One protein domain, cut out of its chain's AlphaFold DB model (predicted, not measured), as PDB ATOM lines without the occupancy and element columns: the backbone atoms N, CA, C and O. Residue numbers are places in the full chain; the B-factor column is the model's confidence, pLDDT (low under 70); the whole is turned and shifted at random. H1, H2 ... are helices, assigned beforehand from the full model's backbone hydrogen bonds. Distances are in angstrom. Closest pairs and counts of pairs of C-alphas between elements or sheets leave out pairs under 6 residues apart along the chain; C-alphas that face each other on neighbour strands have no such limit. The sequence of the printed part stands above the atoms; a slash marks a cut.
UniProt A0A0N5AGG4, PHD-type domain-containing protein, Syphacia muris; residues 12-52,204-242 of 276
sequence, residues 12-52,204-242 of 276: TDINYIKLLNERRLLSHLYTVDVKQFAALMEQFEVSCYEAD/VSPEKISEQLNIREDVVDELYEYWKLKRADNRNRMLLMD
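AT A GLANCE: This is residues 12 to 52 and 204 to 242 of the 276 residues of the protein "PHD-type domain-containing protein" of Syphacia muris (UniProt A0A0N5AGG4). What shape do these atoms make? H4 crosses H2 at a steep angle, and the short H3 packs on both at the first end of H4, the three making a small crossed core. H1 runs near H4 in roughly the opposite direction and meets H2 only where H2 begins, while the tail after H4 folds back. What is it made of? The printed part has 80 residues with four named helices, H1, H2, H3 and H4 in that order, and no named strand; the class is all helix. How large is it? It is compact, with a radius of gyration of the C-alphas of 12.6 A, and spans 39 by 27 by 18 A.

HOW THE PARTS SIT: Where does the first helix meet the next? H1, residues 12 to 26, and H2, residues 34 to 49, only just touch, with 3 pairs of C-alphas within 8 A, through residues 14 to 17 and 34 to 37 alone. Their closest C-alphas, Ile 17 and Val 34, are 7.4 A apart, and the helices run opposite ways at a steep tilt of 66 degrees. What else does H2 touch? H2, the hub, touches H3, residues 206 to 213, with closest C-alphas Gln 43 and Ile 209 at 6.7 A, at a steep tilt of 56 degrees, opposite ways. Through residues 37 to 44 it touches residues 220 to 227 of H4, residues 217 to 233, with closest C-alphas Met 41 and Trp 227 at 6.7 A; they run the same way at a steep tilt of 69 degrees, only just short of about perpendicular. How do the remaining pairs stand? H3 touches H4 at residues 217 to 224 alone, the closest C-alphas being those of Ser 210 and Glu 217, 5.5 A apart. H1 and H4 are near each other, while H1 and H3 are apart. Are the backbones well formed? Every O i to N i+4 pair is within hydrogen-bond range in H1, H2 and H3, and 12 of 13 are in H4.

IN THESE COORDINATES: Where does H1 begin? C-alpha 12 is at (-31.245, 20.385, 117.633), and H1 is 21.6 A long. How long are the others? H2 measures 23.1 A, H3 10.5 A and H4 24.3 A, from first to last C-alpha. Where does H4 end? C-alpha 233 is at (-34.501, 12.319, 125.228).

THE WHOLE: How far does it reach? The two C-alphas farthest apart, those of Leu 26 and Asp 52, are 40.7 A apart. Where is the cut? Residues 53 to 203 are not printed, and C-alphas 52 and 204 are 11.8 A apart across it. Of the links printed whole, H1 to H2 is short and H3 to H4 is tight. Where is confidence low? The pLDDT is under 70 at residues 47 to 52, 236 to 238 and 240 to 242, against a mean of 83.4 for the printed part.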
ATOM      1  N   THR A  12     -32.195  20.959 116.674       90.88
ATOM      2  CA  THR A  12     -31.245  20.385 117.633       90.88
ATOM      3  C   THR A  12     -30.102  19.696 116.894       90.88
ATOM      4  O   THR A  12     -28.943  19.930 117.240       90.88
ATOM      5  N   ASP A  13     -30.404  18.954 115.825       92.50
ATOM      6  CA  ASP A  13     -29.406  18.348 114.933       92.50
ATOM      7  C   ASP A  13     -28.504  19.421 114.320       92.50
ATOM      8  O   ASP A  13     -27.279  19.346 114.405       92.50
ATOM      9  N   ILE A  14     -29.098  20.479 113.755       93.81
ATOM     10  CA  ILE A  14     -28.338  21.564 113.115       93.81
ATOM     11  C   ILE A  14     -27.407  22.264 114.112       93.81
ATOM     12  O   ILE A  14     -26.275  22.616 113.768       93.81
ATOM     13  N   ASN A  15     -27.860  22.475 115.348       93.62
ATOM     14  CA  ASN A  15     -27.032  23.075 116.393       93.62
ATOM     15  C   ASN A  15     -25.893  22.140 116.813       93.62
ATOM     16  O   ASN A  15     -24.757  22.592 116.968       93.62
ATOM     17  N   TYR A  16     -26.179  20.845 116.946       94.44
ATOM     18  CA  TYR A  16     -25.172  19.847 117.278       94.44
ATOM     19  C   TYR A  16     -24.098  19.734 116.184       94.44
ATOM     20  O   TYR A  16     -22.912  19.801 116.504       94.44
ATOM     21  N   ILE A  17     -24.484  19.674 114.902       93.88
ATOM     22  CA  ILE A  17     -23.553  19.621 113.757       93.88
ATOM     23  C   ILE A  17     -22.605  20.828 113.759       93.88
ATOM     24  O   ILE A  17     -21.404  20.676 113.529       93.88
ATOM     25  N   LYS A  18     -23.113  22.036 114.048       94.44
ATOM     26  CA  LYS A  18     -22.274  23.246 114.150       94.44
ATOM     27  C   LYS A  18     -21.223  23.108 115.252       94.44
ATOM     28  O   LYS A  18     -20.037  23.279 114.979       94.44
ATOM     29  N   LEU A  19     -21.647  22.732 116.459       93.50
ATOM     30  CA  LEU A  19     -20.750  22.550 117.606       93.50
ATOM     31  C   LEU A  19     -19.734  21.424 117.380       93.50
ATOM     32  O   LEU A  19     -18.579  21.537 117.790       93.50
ATOM     33  N   LEU A  20     -20.152  20.336 116.733       92.56
ATOM     34  CA  LEU A  20     -19.281  19.234 116.337       92.56
ATOM     35  C   LEU A  20     -18.180  19.732 115.395       92.56
ATOM     36  O   LEU A  20     -16.997  19.535 115.663       92.56
ATOM     37  N   ASN A  21     -18.560  20.438 114.331       94.88
ATOM     38  CA  ASN A  21     -17.619  20.935 113.330       94.88
ATOM     39  C   ASN A  21     -16.644  21.977 113.885       94.88
ATOM     40  O   ASN A  21     -15.470  21.944 113.525       94.88
ATOM     41  N   GLU A  22     -17.083  22.850 114.794       94.50
ATOM     42  CA  GLU A  22     -16.191  23.781 115.497       94.50
ATOM     43  C   GLU A  22     -15.083  23.035 116.259       94.50
ATOM     44  O   GLU A  22     -13.901  23.355 116.106       94.50
ATOM     45  N   ARG A  23     -15.432  21.983 117.018       93.50
ATOM     46  CA  ARG A  23     -14.446  21.160 117.746       93.50
ATOM     47  C   ARG A  23     -13.517  20.387 116.810       93.50
ATOM     48  O   ARG A  23     -12.312  20.307 117.063       93.50
ATOM     49  N   ARG A  24     -14.062  19.830 115.726       92.69
ATOM     50  CA  ARG A  24     -13.292  19.049 114.747       92.69
ATOM     51  C   ARG A  24     -12.287  19.925 114.002       92.69
ATOM     52  O   ARG A  24     -11.125  19.542 113.900       92.69
ATOM     53  N   LEU A  25     -12.675  21.139 113.603       93.06
ATOM     54  CA  LEU A  25     -11.769  22.107 112.972       93.06
ATOM     55  C   LEU A  25     -10.615  22.523 113.895       93.06
ATOM     56  O   LEU A  25      -9.472  22.575 113.443       93.06
ATOM     57  N   LEU A  26     -10.888  22.759 115.185       93.50
ATOM     58  CA  LEU A  26      -9.847  23.047 116.185       93.50
ATOM     59  C   LEU A  26      -8.847  21.893 116.348       93.50
ATOM     60  O   LEU A  26      -7.689  22.126 116.678       93.50
ATOM     61  N   SER A  27      -9.292  20.664 116.086       91.69
ATOM     62  CA  SER A  27      -8.477  19.448 116.165       91.69
ATOM     63  C   SER A  27      -7.879  19.033 114.813       91.69
ATOM     64  O   SER A  27      -7.330  17.940 114.699       91.69
ATOM     65  N   HIS A  28      -7.984  19.882 113.782       92.19
ATOM     66  CA  HIS A  28      -7.548  19.592 112.407       92.19
ATOM     67  C   HIS A  28      -8.194  18.336 111.789       92.19
ATOM     68  O   HIS A  28      -7.589  17.644 110.969       92.19
ATOM     69  N   LEU A  29      -9.437  18.045 112.173       89.50
ATOM     70  CA  LEU A  29     -10.237  16.938 111.659       89.50
ATOM     71  C   LEU A  29     -11.229  17.415 110.591       89.50
ATOM     72  O   LEU A  29     -11.590  18.589 110.512       89.50
ATOM     73  N   TYR A  30     -11.684  16.474 109.764       86.12
ATOM     74  CA  TYR A  30     -12.676  16.735 108.725       86.12
ATOM     75  C   TYR A  30     -14.041  17.089 109.328       86.12
ATOM     76  O   TYR A  30     -14.448  16.513 110.337       86.12
ATOM     77  N   THR A  31     -14.748  18.031 108.707       90.81
ATOM     78  CA  THR A  31     -16.107  18.422 109.101       90.81
ATOM     79  C   THR A  31     -17.145  17.458 108.547       90.81
ATOM     80  O   THR A  31     -16.952  16.896 107.471       90.81
ATOM     81  N   VAL A  32     -18.267  17.336 109.246       92.00
ATOM     82  CA  VAL A  32     -19.431  16.548 108.845       92.00
ATOM     83  C   VAL A  32     -20.490  17.478 108.263       92.00
ATOM     84  O   VAL A  32     -20.873  18.466 108.899       92.00
ATOM     85  N   ASP A  33     -20.964  17.186 107.055       92.19
ATOM     86  CA  ASP A  33     -22.086  17.923 106.472       92.19
ATOM     87  C   ASP A  33     -23.452  17.343 106.889       92.19
ATOM     88  O   ASP A  33     -23.564  16.244 107.431       92.19
ATOM     89  N   VAL A  34     -24.522  18.104 106.638       90.81
ATOM     90  CA  VAL A  34     -25.891  17.720 107.027       90.81
ATOM     91  C   VAL A  34     -26.345  16.424 106.344       90.81
ATOM     92  O   VAL A  34     -27.112  15.671 106.935       90.81
ATOM     93  N   LYS A  35     -25.875  16.137 105.123       88.94
ATOM     94  CA  LYS A  35     -26.246  14.916 104.397       88.94
ATOM     95  C   LYS A  35     -25.549  13.696 104.988       88.94
ATOM     96  O   LYS A  35     -26.201  12.676 105.169       88.94
ATOM     97  N   GLN A  36     -24.260  13.810 105.310       89.94
ATOM     98  CA  GLN A  36     -23.500  12.756 105.986       89.94
ATOM     99  C   GLN A  36     -24.092  12.446 107.360       89.94
ATOM    100  O   GLN A  36     -24.279  11.282 107.698       89.94
ATOM    101  N   PHE A  37     -24.443  13.486 108.119       92.75
ATOM    102  CA  PHE A  37     -25.121  13.330 109.400       92.75
ATOM    103  C   PHE A  37     -26.466  12.609 109.244       92.75
ATOM    104  O   PHE A  37     -26.708  11.622 109.928       92.75
ATOM    105  N   ALA A  38     -27.321  13.062 108.320       88.62
ATOM    106  CA  ALA A  38     -28.626  12.446 108.088       88.62
ATOM    107  C   ALA A  38     -28.506  10.971 107.675       88.62
ATOM    108  O   ALA A  38     -29.231  10.134 108.203       88.62
ATOM    109  N   ALA A  39     -27.555  10.642 106.794       87.38
ATOM    110  CA  ALA A  39     -27.304   9.266 106.374       87.38
ATOM    111  C   ALA A  39     -26.862   8.368 107.541       87.38
ATOM    112  O   ALA A  39     -27.297   7.225 107.628       87.38
ATOM    113  N   LEU A  40     -26.034   8.879 108.458       89.56
ATOM    114  CA  LEU A  40     -25.622   8.130 109.648       89.56
ATOM    115  C   LEU A  40     -26.775   7.916 110.625       89.56
ATOM    116  O   LEU A  40     -26.980   6.793 111.071       89.56
ATOM    117  N   MET A  41     -27.561   8.959 110.907       88.50
ATOM    118  CA  MET A  41     -28.759   8.837 111.747       88.50
ATOM    119  C   MET A  41     -29.738   7.810 111.173       88.50
ATOM    120  O   MET A  41     -30.293   7.005 111.914       88.50
ATOM    121  N   GLU A  42     -29.905   7.799 109.851       84.50
ATOM    122  CA  GLU A  42     -30.723   6.811 109.157       84.50
ATOM    123  C   GLU A  42     -30.171   5.391 109.302       84.50
ATOM    124  O   GLU A  42     -30.919   4.488 109.666       84.50
ATOM    125  N   GLN A  43     -28.868   5.183 109.097       82.31
ATOM    126  CA  GLN A  43     -28.272   3.850 109.224       82.31
ATOM    127  C   GLN A  43     -28.224   3.335 110.665       82.31
ATOM    128  O   GLN A  43     -28.387   2.135 110.872       82.31
ATOM    129  N   PHE A  44     -28.061   4.200 111.671       82.44
ATOM    130  CA  PHE A  44     -28.173   3.785 113.074       82.44
ATOM    131  C   PHE A  44     -29.574   3.274 113.391       82.44
ATOM    132  O   PHE A  44     -29.714   2.222 114.012       82.44
ATOM    133  N   GLU A  45     -30.605   3.973 112.914       76.50
ATOM    134  CA  GLU A  45     -31.979   3.495 113.025       76.50
ATOM    135  C   GLU A  45     -32.140   2.171 112.266       76.50
ATOM    136  O   GLU A  45     -32.497   1.173 112.877       76.50
ATOM    137  N   VAL A  46     -31.803   2.095 110.976       70.31
ATOM    138  CA  VAL A  46     -31.977   0.872 110.168       70.31
ATOM    139  C   VAL A  46     -31.251  -0.334 110.778       70.31
ATOM    140  O   VAL A  46     -31.894  -1.362 111.016       70.31
ATOM    141  N   SER A  47     -29.958  -0.195 111.095       68.75
ATOM    142  CA  SER A  47     -29.122  -1.260 111.666       68.75
ATOM    143  C   SER A  47     -29.618  -1.726 113.029       68.75
ATOM    144  O   SER A  47     -29.559  -2.923 113.286       68.75
ATOM    145  N   CYS A  48     -30.124  -0.821 113.879       61.62
ATOM    146  CA  CYS A  48     -30.718  -1.179 115.172       61.62
ATOM    147  C   CYS A  48     -31.831  -2.214 115.006       61.62
ATOM    148  O   CYS A  48     -32.060  -3.035 115.887       61.62
ATOM    149  N   TYR A  49     -32.532  -2.160 113.877       57.56
ATOM    150  CA  TYR A  49     -33.691  -2.996 113.648       57.56
ATOM    151  C   TYR A  49     -33.405  -4.203 112.725       57.56
ATOM    152  O   TYR A  49     -34.185  -5.144 112.722       57.56
ATOM    153  N   GLU A  50     -32.359  -4.209 111.879       53.09
ATOM    154  CA  GLU A  50     -32.070  -5.322 110.930       53.09
ATOM    155  C   GLU A  50     -31.340  -6.530 111.545       53.09
ATOM    156  O   GLU A  50     -30.948  -7.442 110.820       53.09
ATOM    157  N   ALA A  51     -31.141  -6.558 112.863       47.91
ATOM    158  CA  ALA A  51     -30.224  -7.498 113.504       47.91
ATOM    159  C   ALA A  51     -30.629  -8.990 113.449       47.91
ATOM    160  O   ALA A  51     -29.750  -9.817 113.655       47.91
ATOM    161  N   ASP A  52     -31.876  -9.349 113.111       43.84
ATOM    162  CA  ASP A  52     -32.322 -10.750 113.003       43.84
ATOM    163  C   ASP A  52     -33.332 -10.955 111.852       43.84
ATOM    164  O   ASP A  52     -34.533 -10.716 112.004       43.84
ATOM    165  N   VAL A 204     -26.864  -2.043 117.167       72.25
ATOM    166  CA  VAL A 204     -26.143  -1.224 116.192       72.25
ATOM    167  C   VAL A 204     -24.659  -1.561 116.246       72.25
ATOM    168  O   VAL A 204     -24.054  -1.523 117.314       72.25
ATOM    169  N   SER A 205     -24.061  -1.839 115.086       82.12
ATOM    170  CA  SER A 205     -22.603  -1.947 114.937       82.12
ATOM    171  C   SER A 205     -22.078  -0.713 114.195       82.12
ATOM    172  O   SER A 205     -22.218  -0.642 112.968       82.12
ATOM    173  N   PRO A 206     -21.492   0.268 114.911       85.31
ATOM    174  CA  PRO A 206     -20.865   1.444 114.306       85.31
ATOM    175  C   PRO A 206     -19.819   1.082 113.245       85.31
ATOM    176  O   PRO A 206     -19.734   1.743 112.212       85.31
ATOM    177  N   GLU A 207     -19.086  -0.014 113.443       86.31
ATOM    178  CA  GLU A 207     -18.046  -0.482 112.523       86.31
ATOM    179  C   GLU A 207     -18.645  -0.866 111.163       86.31
ATOM    180  O   GLU A 207     -18.201  -0.388 110.120       86.31
ATOM    181  N   LYS A 208     -19.733  -1.651 111.161       83.38
ATOM    182  CA  LYS A 208     -20.438  -2.021 109.922       83.38
ATOM    183  C   LYS A 208     -21.002  -0.800 109.196       83.38
ATOM    184  O   LYS A 208     -20.951  -0.739 107.970       83.38
ATOM    185  N   ILE A 209     -21.525   0.182 109.931       85.88
ATOM    186  CA  ILE A 209     -22.082   1.412 109.344       85.88
ATOM    187  C   ILE A 209     -20.975   2.286 108.742       85.88
ATOM    188  O   ILE A 209     -21.154   2.856 107.661       85.88
ATOM    189  N   SER A 210     -19.822   2.365 109.411       90.19
ATOM    190  CA  SER A 210     -18.624   3.038 108.900       90.19
ATOM    191  C   SER A 210     -18.195   2.459 107.551       90.19
ATOM    192  O   SER A 210     -18.017   3.221 106.593       90.19
ATOM    193  N   GLU A 211     -18.119   1.130 107.445       88.44
ATOM    194  CA  GLU A 211     -17.795   0.424 106.200       88.44
ATOM    195  C   GLU A 211     -18.842   0.670 105.102       88.44
ATOM    196  O   GLU A 211     -18.489   1.013 103.972       88.44
ATOM    197  N   GLN A 212     -20.131   0.541 105.431       85.00
ATOM    198  CA  GLN A 212     -21.237   0.678 104.475       85.00
ATOM    199  C   GLN A 212     -21.336   2.080 103.866       85.00
ATOM    200  O   GLN A 212     -21.555   2.221 102.662       85.00
ATOM    201  N   LEU A 213     -21.184   3.122 104.688       86.31
ATOM    202  CA  LEU A 213     -21.278   4.512 104.235       86.31
ATOM    203  C   LEU A 213     -19.934   5.090 103.784       86.31
ATOM    204  O   LEU A 213     -19.899   6.207 103.263       86.31
ATOM    205  N   ASN A 214     -18.836   4.349 103.971       90.56
ATOM    206  CA  ASN A 214     -17.471   4.812 103.729       90.56
ATOM    207  C   ASN A 214     -17.174   6.142 104.460       90.56
ATOM    208  O   ASN A 214     -16.628   7.094 103.891       90.56
ATOM    209  N   ILE A 215     -17.576   6.218 105.734       90.25
ATOM    210  CA  ILE A 215     -17.326   7.352 106.640       90.25
ATOM    211  C   ILE A 215     -16.345   6.887 107.712       90.25
ATOM    212  O   ILE A 215     -16.442   5.754 108.165       90.25
ATOM    213  N   ARG A 216     -15.393   7.732 108.139       90.81
ATOM    214  CA  ARG A 216     -14.384   7.308 109.126       90.81
ATOM    215  C   ARG A 216     -15.035   7.011 110.478       90.81
ATOM    216  O   ARG A 216     -15.837   7.820 110.949       90.81
ATOM    217  N   GLU A 217     -14.599   5.925 111.108       89.19
ATOM    218  CA  GLU A 217     -15.087   5.433 112.404       89.19
ATOM    219  C   GLU A 217     -15.168   6.528 113.473       89.19
ATOM    220  O   GLU A 217     -16.190   6.651 114.131       89.19
ATOM    221  N   ASP A 218     -14.186   7.433 113.557       88.56
ATOM    222  CA  ASP A 218     -14.188   8.509 114.559       88.56
ATOM    223  C   ASP A 218     -15.395   9.459 114.476       88.56
ATOM    224  O   ASP A 218     -15.773  10.060 115.477       88.56
ATOM    225  N   VAL A 219     -16.001   9.627 113.294       90.06
ATOM    226  CA  VAL A 219     -17.264  10.377 113.165       90.06
ATOM    227  C   VAL A 219     -18.462   9.507 113.463       90.06
ATOM    228  O   VAL A 219     -19.427   9.999 114.042       90.06
ATOM    229  N   VAL A 220     -18.413   8.241 113.061       90.94
ATOM    230  CA  VAL A 220     -19.497   7.302 113.333       90.94
ATOM    231  C   VAL A 220     -19.655   7.129 114.841       90.94
ATOM    232  O   VAL A 220     -20.767   7.282 115.326       90.94
ATOM    233  N   ASP A 221     -18.568   6.967 115.591       90.75
ATOM    234  CA  ASP A 221     -18.579   6.855 117.053       90.75
ATOM    235  C   ASP A 221     -19.141   8.114 117.731       90.75
ATOM    236  O   ASP A 221     -20.029   8.035 118.580       90.75
ATOM    237  N   GLU A 222     -18.676   9.304 117.328       89.12
ATOM    238  CA  GLU A 222     -19.165  10.575 117.884       89.12
ATOM    239  C   GLU A 222     -20.665  10.787 117.608       89.12
ATOM    240  O   GLU A 222     -21.404  11.256 118.482       89.12
ATOM    241  N   LEU A 223     -21.126  10.436 116.403       92.06
ATOM    242  CA  LEU A 223     -22.533  10.552 116.018       92.06
ATOM    243  C   LEU A 223     -23.404   9.436 116.591       92.06
ATOM    244  O   LEU A 223     -24.582   9.669 116.857       92.06
ATOM    245  N   TYR A 224     -22.831   8.270 116.860       88.31
ATOM    246  CA  TYR A 224     -23.496   7.171 117.539       88.31
ATOM    247  C   TYR A 224     -23.823   7.531 118.995       88.31
ATOM    248  O   TYR A 224     -24.945   7.318 119.459       88.31
ATOM    249  N   GLU A 225     -22.889   8.170 119.708       89.62
ATOM    250  CA  GLU A 225     -23.148   8.704 121.052       89.62
ATOM    251  C   GLU A 225     -24.248   9.771 121.047       89.62
ATOM    252  O   GLU A 225     -25.135   9.769 121.906       89.62
ATOM    253  N   TYR A 226     -24.235  10.660 120.051       91.88
ATOM    254  CA  TYR A 226     -25.308  11.637 119.876       91.88
ATOM    255  C   TYR A 226     -26.664  10.971 119.626       91.88
ATOM    256  O   TYR A 226     -27.655  11.338 120.259       91.88
ATOM    257  N   TRP A 227     -26.707   9.977 118.741       89.44
ATOM    258  CA  TRP A 227     -27.918   9.235 118.410       89.44
ATOM    259  C   TRP A 227     -28.527   8.552 119.642       89.44
ATOM    260  O   TRP A 227     -29.726   8.705 119.894       89.44
ATOM    261  N   LYS A 228     -27.702   7.905 120.478       83.75
ATOM    262  CA  LYS A 228     -28.151   7.307 121.749       83.75
ATOM    263  C   LYS A 228     -28.786   8.336 122.681       83.75
ATOM    264  O   LYS A 228     -29.876   8.107 123.204       83.75
ATOM    265  N   LEU A 229     -28.134   9.488 122.863       87.69
ATOM    266  CA  LEU A 229     -28.651  10.573 123.704       87.69
ATOM    267  C   LEU A 229     -29.957  11.150 123.152       87.69
ATOM    268  O   LEU A 229     -30.883  11.425 123.916       87.69
ATOM    269  N   LYS A 230     -30.050  11.301 121.829       84.75
ATOM    270  CA  LYS A 230     -31.250  11.812 121.168       84.75
ATOM    271  C   LYS A 230     -32.438  10.859 121.326       84.75
ATOM    272  O   LYS A 230     -33.549  11.313 121.599       84.75
ATOM    273  N   ARG A 231     -32.213   9.546 121.222       80.12
ATOM    274  CA  ARG A 231     -33.248   8.541 121.510       80.12
ATOM    275  C   ARG A 231     -33.662   8.555 122.975       80.12
ATOM    276  O   ARG A 231     -34.860   8.562 123.239       80.12
ATOM    277  N   ALA A 232     -32.715   8.657 123.905       80.12
ATOM    278  CA  ALA A 232     -33.022   8.748 125.333       80.12
ATOM    279  C   ALA A 232     -33.922   9.954 125.670       80.12
ATOM    280  O   ALA A 232     -34.907   9.804 126.397       80.12
ATOM    281  N   ASP A 233     -33.650  11.126 125.085       81.44
ATOM    282  CA  ASP A 233     -34.501  12.319 125.228       81.44
ATOM    283  C   ASP A 233     -35.909  12.104 124.629       81.44
ATOM    284  O   ASP A 233     -36.920  12.526 125.195       81.44
ATOM    285  N   ASN A 234     -35.998  11.324 123.547       75.50
ATOM    286  CA  ASN A 234     -37.255  10.906 122.918       75.50
ATOM    287  C   ASN A 234     -37.913   9.674 123.580       75.50
ATOM    288  O   ASN A 234     -38.714   8.976 122.951       75.50
ATOM    289  N   ARG A 235     -37.601   9.381 124.852       72.31
ATOM    290  CA  ARG A 235     -38.113   8.203 125.587       72.31
ATOM    291  C   ARG A 235     -37.867   6.887 124.842       72.31
ATOM    292  O   ARG A 235     -38.752   6.043 124.779       72.31
ATOM    293  N   ASN A 236     -36.701   6.775 124.216       67.06
ATOM    294  CA  ASN A 236     -36.247   5.662 123.383       67.06
ATOM    295  C   ASN A 236     -37.114   5.332 122.160       67.06
ATOM    296  O   ASN A 236     -36.838   4.359 121.451       67.06
ATOM    297  N   ARG A 237     -38.100   6.182 121.848       65.69
ATOM    298  CA  ARG A 237     -38.924   6.040 120.650       65.69
ATOM    299  C   ARG A 237     -38.095   6.312 119.401       65.69
ATOM    300  O   ARG A 237     -37.219   7.179 119.393       65.69
ATOM    301  N   MET A 238     -38.441   5.595 118.337       66.44
ATOM    302  CA  MET A 238     -37.838   5.721 117.012       66.44
ATOM    303  C   MET A 238     -37.806   7.181 116.537       66.44
ATOM    304  O   MET A 238     -38.800   7.905 116.670       66.44
ATOM    305  N   LEU A 239     -36.667   7.607 115.984       72.81
ATOM    306  CA  LEU A 239     -36.491   8.970 115.466       72.81
ATOM    307  C   LEU A 239     -36.977   9.112 114.017       72.81
ATOM    308  O   LEU A 239     -37.388  10.196 113.606       72.81
ATOM    309  N   LEU A 240     -36.975   8.016 113.259       66.06
ATOM    310  CA  LEU A 240     -37.581   7.930 111.935       66.06
ATOM    311  C   LEU A 240     -39.014   7.404 112.053       66.06
ATOM    312  O   LEU A 240     -39.227   6.223 112.278       66.06
ATOM    313  N   MET A 241     -40.030   8.245 111.876       51.44
ATOM    314  CA  MET A 241     -41.389   7.732 111.670       51.44
ATOM    315  C   MET A 241     -41.615   7.467 110.185       51.44
ATOM    316  O   MET A 241     -42.180   8.298 109.477       51.44
ATOM    317  N   ASP A 242     -41.201   6.289 109.727       44.94
ATOM    318  CA  ASP A 242     -41.597   5.777 108.421       44.94
ATOM    319  C   ASP A 242     -42.657   4.690 108.595       44.94
ATOM    320  O   ASP A 242     -42.422   3.672 109.254       44.94
TER     321      ASP A 242